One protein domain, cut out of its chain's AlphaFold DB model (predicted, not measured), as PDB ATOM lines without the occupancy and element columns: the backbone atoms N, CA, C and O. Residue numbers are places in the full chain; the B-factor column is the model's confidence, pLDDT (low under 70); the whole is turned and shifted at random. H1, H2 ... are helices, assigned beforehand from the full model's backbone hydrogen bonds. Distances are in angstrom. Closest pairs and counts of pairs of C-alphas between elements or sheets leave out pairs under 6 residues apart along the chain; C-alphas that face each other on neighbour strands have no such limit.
ATOM      1  N   ASP A  96     113.014 136.972 134.138       82.19
ATOM      2  CA  ASP A  96     113.360 136.136 132.981       82.19
ATOM      3  C   ASP A  96     112.140 135.937 132.050       82.19
ATOM      4  O   ASP A  96     112.291 135.818 130.834       82.19
ATOM      5  N   LEU A  97     110.922 135.953 132.605       86.94
ATOM      6  CA  LEU A  97     109.673 135.980 131.842       86.94
ATOM      7  C   LEU A  97     109.388 137.355 131.236       86.94
ATOM      8  O   LEU A  97     108.964 137.396 130.087       86.94
ATOM      9  N   LEU A  98     109.685 138.451 131.943       85.06
ATOM     10  CA  LEU A  98     109.628 139.795 131.363       85.06
ATOM     11  C   LEU A  98     110.514 139.885 130.116       85.06
ATOM     12  O   LEU A  98     110.076 140.361 129.077       85.06
ATOM     13  N   LEU A  99     111.736 139.359 130.173       79.81
ATOM     14  CA  LEU A  99     112.638 139.381 129.023       79.81
ATOM     15  C   LEU A  99     112.126 138.590 127.825       79.81
ATOM     16  O   LEU A  99     112.376 138.966 126.681       79.81
ATOM     17  N   LYS A 100     111.417 137.488 128.075       84.56
ATOM     18  CA  LYS A 100     110.738 136.744 127.012       84.56
ATOM     19  C   LYS A 100     109.545 137.524 126.475       84.56
ATOM     20  O   LYS A 100     109.383 137.579 125.264       84.56
ATOM     21  N   HIS A 101     108.767 138.146 127.358       87.12
ATOM     22  CA  HIS A 101     107.649 139.007 126.992       87.12
ATOM     23  C   HIS A 101     108.111 140.170 126.109       87.12
ATOM     24  O   HIS A 101     107.471 140.446 125.111       87.12
ATOM     25  N   VAL A 102     109.263 140.790 126.379       81.44
ATOM     26  CA  VAL A 102     109.767 141.914 125.567       81.44
ATOM     27  C   VAL A 102     109.938 141.557 124.087       81.44
ATOM     28  O   VAL A 102     109.763 142.414 123.232       81.44
ATOM     29  N   LYS A 103     110.199 140.284 123.766       82.69
ATOM     30  CA  LYS A 103     110.318 139.813 122.378       82.69
ATOM     31  C   LYS A 103     109.001 139.831 121.597       82.69
ATOM     32  O   LYS A 103     109.039 139.652 120.387       82.69
ATOM     33  N   VAL A 104     107.859 139.966 122.276       82.81
ATOM     34  CA  VAL A 104     106.541 140.058 121.625       82.81
ATOM     35  C   VAL A 104     106.230 141.479 121.165       82.81
ATOM     36  O   VAL A 104     105.338 141.659 120.342       82.81
ATOM     37  N   HIS A 105     106.948 142.478 121.690       79.69
ATOM     38  CA  HIS A 105     106.812 143.848 121.213       79.69
ATOM     39  C   HIS A 105     107.447 143.965 119.828       79.69
ATOM     40  O   HIS A 105     108.503 143.366 119.596       79.69
ATOM     41  N   PRO A 106     106.828 144.718 118.903       74.81
ATOM     42  CA  PRO A 106     107.424 144.993 117.606       74.81
ATOM     43  C   PRO A 106     108.831 145.565 117.789       74.81
ATOM     44  O   PRO A 106     109.045 146.436 118.634       74.81
ATOM     45  N   ASN A 107     109.793 145.085 116.996       65.12
ATOM     46  CA  ASN A 107     111.107 145.713 116.926       65.12
ATOM     47  C   ASN A 107     110.931 147.101 116.305       65.12
ATOM     48  O   ASN A 107     110.965 147.245 115.083       65.12
ATOM     49  N   GLU A 108     110.736 148.124 117.132       57.03
ATOM     50  CA  GLU A 108     110.948 149.489 116.681       57.03
ATOM     51  C   GLU A 108     112.428 149.616 116.309       57.03
ATOM     52  O   GLU A 108     113.330 149.307 117.090       57.03
ATOM     53  N   SER A 109     112.673 150.015 115.064       57.38
ATOM     54  CA  SER A 109     113.991 150.136 114.433       57.38
ATOM     55  C   SER A 109     114.927 151.125 115.139       57.38
ATOM     56  O   SER A 109     116.114 151.185 114.826       57.38
ATOM     57  N   VAL A 110     114.418 151.870 116.119       59.28
ATOM     58  CA  VAL A 110     115.148 152.829 116.941       59.28
ATOM     59  C   VAL A 110     115.202 152.352 118.389       59.28
ATOM     60  O   VAL A 110     114.244 152.445 119.146       59.28
ATOM     61  N   CYS A 111     116.372 151.869 118.798       76.50
ATOM     62  CA  CYS A 111     116.642 151.446 120.168       76.50
ATOM     63  C   CYS A 111     117.255 152.592 120.997       76.50
ATOM     64  O   CYS A 111     118.272 152.387 121.648       76.50
ATOM     65  N   HIS A 112     116.686 153.803 120.970       83.12
ATOM     66  CA  HIS A 112     117.150 154.914 121.816       83.12
ATOM     67  C   HIS A 112     116.128 155.263 122.904       83.12
ATOM     68  O   HIS A 112     114.917 155.128 122.726       83.12
ATOM     69  N   CYS A 113     116.611 155.695 124.066       83.94
ATOM     70  CA  CYS A 113     115.763 156.179 125.145       83.94
ATOM     71  C   CYS A 113     115.384 157.639 124.890       83.94
ATOM     72  O   CYS A 113     116.256 158.498 124.832       83.94
ATOM     73  N   HIS A 114     114.089 157.940 124.777       82.25
ATOM     74  CA  HIS A 114     113.619 159.315 124.576       82.25
ATOM     75  C   HIS A 114     113.835 160.214 125.809       82.25
ATOM     76  O   HIS A 114     113.969 161.423 125.671       82.25
ATOM     77  N   GLU A 115     113.910 159.633 127.013       83.50
ATOM     78  CA  GLU A 115     114.070 160.392 128.262       83.50
ATOM     79  C   GLU A 115     115.511 160.867 128.499       83.50
ATOM     80  O   GLU A 115     115.716 161.930 129.078       83.50
ATOM     81  N   CYS A 116     116.518 160.100 128.060       86.56
ATOM     82  CA  CYS A 116     117.932 160.415 128.308       86.56
ATOM     83  C   CYS A 116     118.822 160.420 127.054       86.56
ATOM     84  O   CYS A 116     120.017 160.689 127.151       86.56
ATOM     85  N   GLY A 117     118.270 160.099 125.883       82.44
ATOM     86  CA  GLY A 117     118.985 160.060 124.606       82.44
ATOM     87  C   GLY A 117     119.941 158.877 124.427       82.44
ATOM     88  O   GLY A 117     120.629 158.814 123.414       82.44
ATOM     89  N   GLN A 118     120.021 157.940 125.377       84.75
ATOM     90  CA  GLN A 118     120.969 156.830 125.293       84.75
ATOM     91  C   GLN A 118     120.561 155.818 124.214       84.75
ATOM     92  O   GLN A 118     119.411 155.382 124.168       84.75
ATOM     93  N   GLU A 119     121.515 155.421 123.372       85.00
ATOM     94  CA  GLU A 119     121.330 154.412 122.327       85.00
ATOM     95  C   GLU A 119     121.678 153.004 122.827       85.00
ATOM     96  O   GLU A 119     122.630 152.800 123.584       85.00
ATOM     97  N   PHE A 120     120.916 152.018 122.364       83.25
ATOM     98  CA  PHE A 120     121.046 150.610 122.715       83.25
ATOM     99  C   PHE A 120     121.109 149.746 121.460       83.25
ATOM    100  O   PHE A 120     120.572 150.096 120.412       83.25
ATOM    101  N   LYS A 121     121.744 148.578 121.562       80.31
ATOM    102  CA  LYS A 121     121.928 147.669 120.418       80.31
ATOM    103  C   LYS A 121     120.728 146.754 120.195       80.31
ATOM    104  O   LYS A 121     120.671 146.037 119.199       80.31
ATOM    105  N   SER A 122     119.795 146.724 121.144       80.38
ATOM    106  CA  SER A 122     118.595 145.897 121.076       80.38
ATOM    107  C   SER A 122     117.445 146.491 121.883       80.38
ATOM    108  O   SER A 122     117.659 147.163 122.895       80.38
ATOM    109  N   LEU A 123     116.210 146.149 121.494       80.50
ATOM    110  CA  LEU A 123     114.999 146.486 122.251       80.50
ATOM    111  C   LEU A 123     115.070 145.953 123.690       80.50
ATOM    112  O   LEU A 123     114.596 146.589 124.627       80.50
ATOM    113  N   HIS A 124     115.717 144.800 123.870       80.94
ATOM    114  CA  HIS A 124     115.994 144.219 125.176       80.94
ATOM    115  C   HIS A 124     116.768 145.188 126.078       80.94
ATOM    116  O   HIS A 124     116.323 145.482 127.184       80.94
ATOM    117  N   GLU A 125     117.904 145.700 125.606       80.62
ATOM    118  CA  GLU A 125     118.734 146.636 126.367       80.62
ATOM    119  C   GLU A 125     117.997 147.949 126.663       80.62
ATOM    120  O   GLU A 125     118.051 148.430 127.796       80.62
ATOM    121  N   LEU A 126     117.238 148.473 125.692       85.19
ATOM    122  CA  LEU A 126     116.416 149.669 125.884       85.19
ATOM    123  C   LEU A 126     115.353 149.462 126.970       85.19
ATOM    124  O   LEU A 126     115.191 150.308 127.847       85.19
ATOM    125  N   VAL A 127     114.631 148.337 126.944       84.06
ATOM    126  CA  VAL A 127     113.616 148.036 127.963       84.06
ATOM    127  C   VAL A 127     114.250 147.936 129.342       84.06
ATOM    128  O   VAL A 127     113.739 148.525 130.292       84.06
ATOM    129  N   VAL A 128     115.379 147.236 129.456       82.81
ATOM    130  CA  VAL A 128     116.107 147.121 130.721       82.81
ATOM    131  C   VAL A 128     116.530 148.484 131.248       82.81
ATOM    132  O   VAL A 128     116.388 148.755 132.438       82.81
ATOM    133  N   HIS A 129     117.027 149.347 130.370       85.62
ATOM    134  CA  HIS A 129     117.381 150.705 130.732       85.62
ATOM    135  C   HIS A 129     116.160 151.516 131.185       85.62
ATOM    136  O   HIS A 129     116.221 152.151 132.235       85.62
ATOM    137  N   LYS A 130     115.024 151.430 130.483       84.12
ATOM    138  CA  LYS A 130     113.775 152.097 130.893       84.12
ATOM    139  C   LYS A 130     113.306 151.665 132.283       84.12
ATOM    140  O   LYS A 130     112.715 152.473 132.998       84.12
ATOM    141  N   LEU A 131     113.632 150.443 132.723       83.50
ATOM    142  CA  LEU A 131     113.344 150.031 134.101       83.50
ATOM    143  C   LEU A 131     114.029 150.944 135.135       83.50
ATOM    144  O   LEU A 131     113.513 151.090 136.235       83.50
ATOM    145  N   THR A 132     115.177 151.546 134.807       80.69
ATOM    146  CA  THR A 132     115.916 152.435 135.720       80.69
ATOM    147  C   THR A 132     115.264 153.806 135.886       80.69
ATOM    148  O   THR A 132     115.422 154.416 136.939       80.69
ATOM    149  N   HIS A 133     114.490 154.253 134.894       82.00
ATOM    150  CA  HIS A 133     113.702 155.480 134.977       82.00
ATOM    151  C   HIS A 133     112.419 155.267 135.787       82.00
ATOM    152  O   HIS A 133     112.115 156.038 136.692       82.00
ATOM    153  N   VAL A 134     111.697 154.176 135.506       80.69
ATOM    154  CA  VAL A 134     110.398 153.892 136.140       80.69
ATOM    155  C   VAL A 134     110.556 153.307 137.548       80.69
ATOM    156  O   VAL A 134     109.786 153.620 138.455       80.69
ATOM    157  N   TRP A 135     111.565 152.458 137.754       82.06
ATOM    158  CA  TRP A 135     111.823 151.775 139.021       82.06
ATOM    159  C   TRP A 135     113.289 151.975 139.450       82.06
ATOM    160  O   TRP A 135     114.094 151.046 139.354       82.06
ATOM    161  N   PRO A 136     113.650 153.160 139.980       76.94
ATOM    162  CA  PRO A 136     115.033 153.513 140.335       76.94
ATOM    163  C   PRO A 136     115.664 152.615 141.417       76.94
ATOM    164  O   PRO A 136     116.884 152.549 141.549       76.94
ATOM    165  N   GLU A 137     114.848 151.872 142.166       79.56
ATOM    166  CA  GLU A 137     115.301 150.874 143.146       79.56
ATOM    167  C   GLU A 137     115.752 149.544 142.504       79.56
ATOM    168  O   GLU A 137     116.278 148.653 143.177       79.56
ATOM    169  N   CYS A 138     115.542 149.367 141.197       85.19
ATOM    170  CA  CYS A 138     116.051 148.226 140.450       85.19
ATOM    171  C   CYS A 138     117.524 148.448 140.076       85.19
ATOM    172  O   CYS A 138     117.955 149.533 139.701       85.19
ATOM    173  N   HIS A 139     118.318 147.383 140.135       86.81
ATOM    174  CA  HIS A 139     119.746 147.421 139.836       86.81
ATOM    175  C   HIS A 139     120.067 146.559 138.624       86.81
ATOM    176  O   HIS A 139     119.843 145.348 138.647       86.81
ATOM    177  N   VAL A 140     120.635 147.167 137.589       86.25
ATOM    178  CA  VAL A 140     120.980 146.495 136.332       86.25
ATOM    179  C   VAL A 140     122.442 146.053 136.350       86.25
ATOM    180  O   VAL A 140     123.328 146.798 136.767       86.25
ATOM    181  N   CYS A 141     122.710 144.826 135.906       88.00
ATOM    182  CA  CYS A 141     124.059 144.354 135.627       88.00
ATOM    183  C   CYS A 141     124.583 144.998 134.340       88.00
ATOM    184  O   CYS A 141     123.989 144.821 133.280       88.00
ATOM    185  N   SER A 142     125.731 145.664 134.412       85.31
ATOM    186  CA  SER A 142     126.359 146.321 133.259       85.31
ATOM    187  C   SER A 142     126.896 145.361 132.191       85.31
ATOM    188  O   SER A 142     127.179 145.796 131.083       85.31
ATOM    189  N   TYR A 143     127.062 144.071 132.507       84.94
ATOM    190  CA  TYR A 143     127.646 143.084 131.589       84.94
ATOM    191  C   TYR A 143     126.615 142.272 130.803       84.94
ATOM    192  O   TYR A 143     126.907 141.822 129.701       84.94
ATOM    193  N   CYS A 144     125.441 142.012 131.379       84.50
ATOM    194  CA  CYS A 144     124.414 141.178 130.744       84.50
ATOM    195  C   CYS A 144     123.004 141.753 130.846       84.50
ATOM    196  O   CYS A 144     122.036 141.038 130.596       84.50
ATOM    197  N   SER A 145     122.874 143.004 131.292       79.88
ATOM    198  CA  SER A 145     121.590 143.692 131.427       79.88
ATOM    199  C   SER A 145     120.588 142.950 132.325       79.88
ATOM    200  O   SER A 145     119.393 143.203 132.275       79.88
ATOM    201  N   LYS A 146     121.027 142.024 133.194       82.88
ATOM    202  CA  LYS A 146     120.132 141.357 134.153       82.88
ATOM    203  C   LYS A 146     119.752 142.304 135.288       82.88
ATOM    204  O   LYS A 146     120.623 142.960 135.857       82.88
ATOM    205  N   VAL A 147     118.471 142.341 135.650       83.75
ATOM    206  CA  VAL A 147     117.944 143.257 136.669       83.75
ATOM    207  C   VAL A 147     117.761 142.547 138.005       83.75
ATOM    208  O   VAL A 147     117.336 141.393 138.084       83.75
ATOM    209  N   PHE A 148     118.079 143.258 139.081       85.19
ATOM    210  CA  PHE A 148     118.014 142.784 140.451       85.19
ATOM    211  C   PHE A 148     117.261 143.790 141.312       85.19
ATOM    212  O   PHE A 148     117.564 144.974 141.301       85.19
ATOM    213  N   LYS A 149     116.378 143.304 142.186       81.38
ATOM    214  CA  LYS A 149     115.728 144.133 143.220       81.38
ATOM    215  C   LYS A 149     116.682 144.609 144.326       81.38
ATOM    216  O   LYS A 149     116.269 145.276 145.261       81.38
ATOM    217  N   ARG A 150     117.929 144.130 144.317       84.75
ATOM    218  CA  ARG A 150     118.901 144.327 145.396       84.75
ATOM    219  C   ARG A 150     120.301 144.524 144.845       84.75
ATOM    220  O   ARG A 150     120.821 143.646 144.151       84.75
ATOM    221  N   ARG A 151     120.947 145.620 145.246       87.44
ATOM    222  CA  ARG A 151     122.313 145.961 144.827       87.44
ATOM    223  C   ARG A 151     123.317 144.872 145.179       87.44
ATOM    224  O   ARG A 151     124.142 144.501 144.355       87.44
ATOM    225  N   ASP A 152     123.230 144.319 146.386       89.38
ATOM    226  CA  ASP A 152     124.164 143.292 146.854       89.38
ATOM    227  C   ASP A 152     124.025 141.963 146.091       89.38
ATOM    228  O   ASP A 152     124.991 141.207 145.977       89.38
ATOM    229  N   HIS A 153     122.845 141.677 145.533       90.75
ATOM    230  CA  HIS A 153     122.641 140.521 144.659       90.75
ATOM    231  C   HIS A 153     123.250 140.761 143.274       90.75
ATOM    232  O   HIS A 153     123.930 139.874 142.761       90.75
ATOM    233  N   MET A 154     123.067 141.961 142.714       92.81
ATOM    234  CA  MET A 154     123.675 142.362 141.441       92.81
ATOM    235  C   MET A 154     125.208 142.334 141.514       92.81
ATOM    236  O   MET A 154     125.848 141.682 140.693       92.81
ATOM    237  N   LEU A 155     125.803 142.936 142.548       92.75
ATOM    238  CA  LEU A 155     127.260 142.945 142.726       92.75
ATOM    239  C   LEU A 155     127.832 141.529 142.859       92.75
ATOM    240  O   LEU A 155     128.863 141.210 142.274       92.75
ATOM    241  N   ARG A 156     127.138 140.649 143.590       91.81
ATOM    242  CA  ARG A 156     127.522 139.236 143.712       91.81
ATOM    243  C   ARG A 156     127.422 138.502 142.380       91.81
ATOM    244  O   ARG A 156     128.294 137.699 142.060       91.81
ATOM    245  N   HIS A 157     126.371 138.754 141.609       91.88
ATOM    246  CA  HIS A 157     126.224 138.205 140.267       91.88
ATOM    247  C   HIS A 157     127.386 138.635 139.357       91.88
ATOM    248  O   HIS A 157     127.988 137.778 138.716       91.88
ATOM    249  N   ILE A 158     127.770 139.916 139.384       93.19
ATOM    250  CA  ILE A 158     128.924 140.423 138.630       93.19
ATOM    251  C   ILE A 158     130.209 139.714 139.052       93.19
ATOM    252  O   ILE A 158     130.906 139.152 138.207       93.19
ATOM    253  N   GLN A 159     130.493 139.675 140.355       91.00
ATOM    254  CA  GLN A 159     131.697 139.026 140.878       91.00
ATOM    255  C   GLN A 159     131.780 137.552 140.471       91.00
ATOM    256  O   GLN A 159     132.845 137.081 140.089       91.00
ATOM    257  N   THR A 160     130.663 136.826 140.523       89.81
ATOM    258  CA  THR A 160     130.651 135.371 140.314       89.81
ATOM    259  C   THR A 160     130.581 134.946 138.854       89.81
ATOM    260  O   THR A 160     131.196 133.944 138.509       89.81
TER     261      THR A 160
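Overview. This is residues 96 to 160 of the 211 residues of the protein "Histone-lysine N-methyltransferase PRDM9" of Pararge aegeria (specked wood butterfly) (UniProt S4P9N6). H2, the longest helix, has H1 about perpendicular to it near its first residues, while H3 sits by itself at the other end of the domain. A small loop with a short antiparallel pairing, residues 139 to 148, lies between H2 and H3. The printed part has 65 residues with three named helices, H1, H2, H3 in chain order, and no named strand; it is all helix, with 29 residues in named elements, under half. It is compact, with a radius of gyration of the C-alphas of 12.2 A, and spans 34 by 24 by 19 A.

Along the chain. H2, residues 123 to 134, is 16.4 A long. H1, residues 96 to 102, begins at C-alpha 96 (113.360, 136.136, 132.981). H3, residues 151 to 160, is 14.2 A long and ends at C-alpha 160 (130.651, 135.371, 140.314).

Arrangement. H2 touches H1 with residues 123 to 127 alone, about perpendicular at 74 degrees; their closest C-alphas, of His 124 and Val 102, are 6.7 A apart. H3 is apart from H1 and H2. Every O i to N i+4 pair is within hydrogen-bond range in H1 and H3, and 6 of 8 in H2.

Size, cuts and confidence. Both links are long, and the printed part has no cut. Residues 107 to 110 have pLDDT under 70.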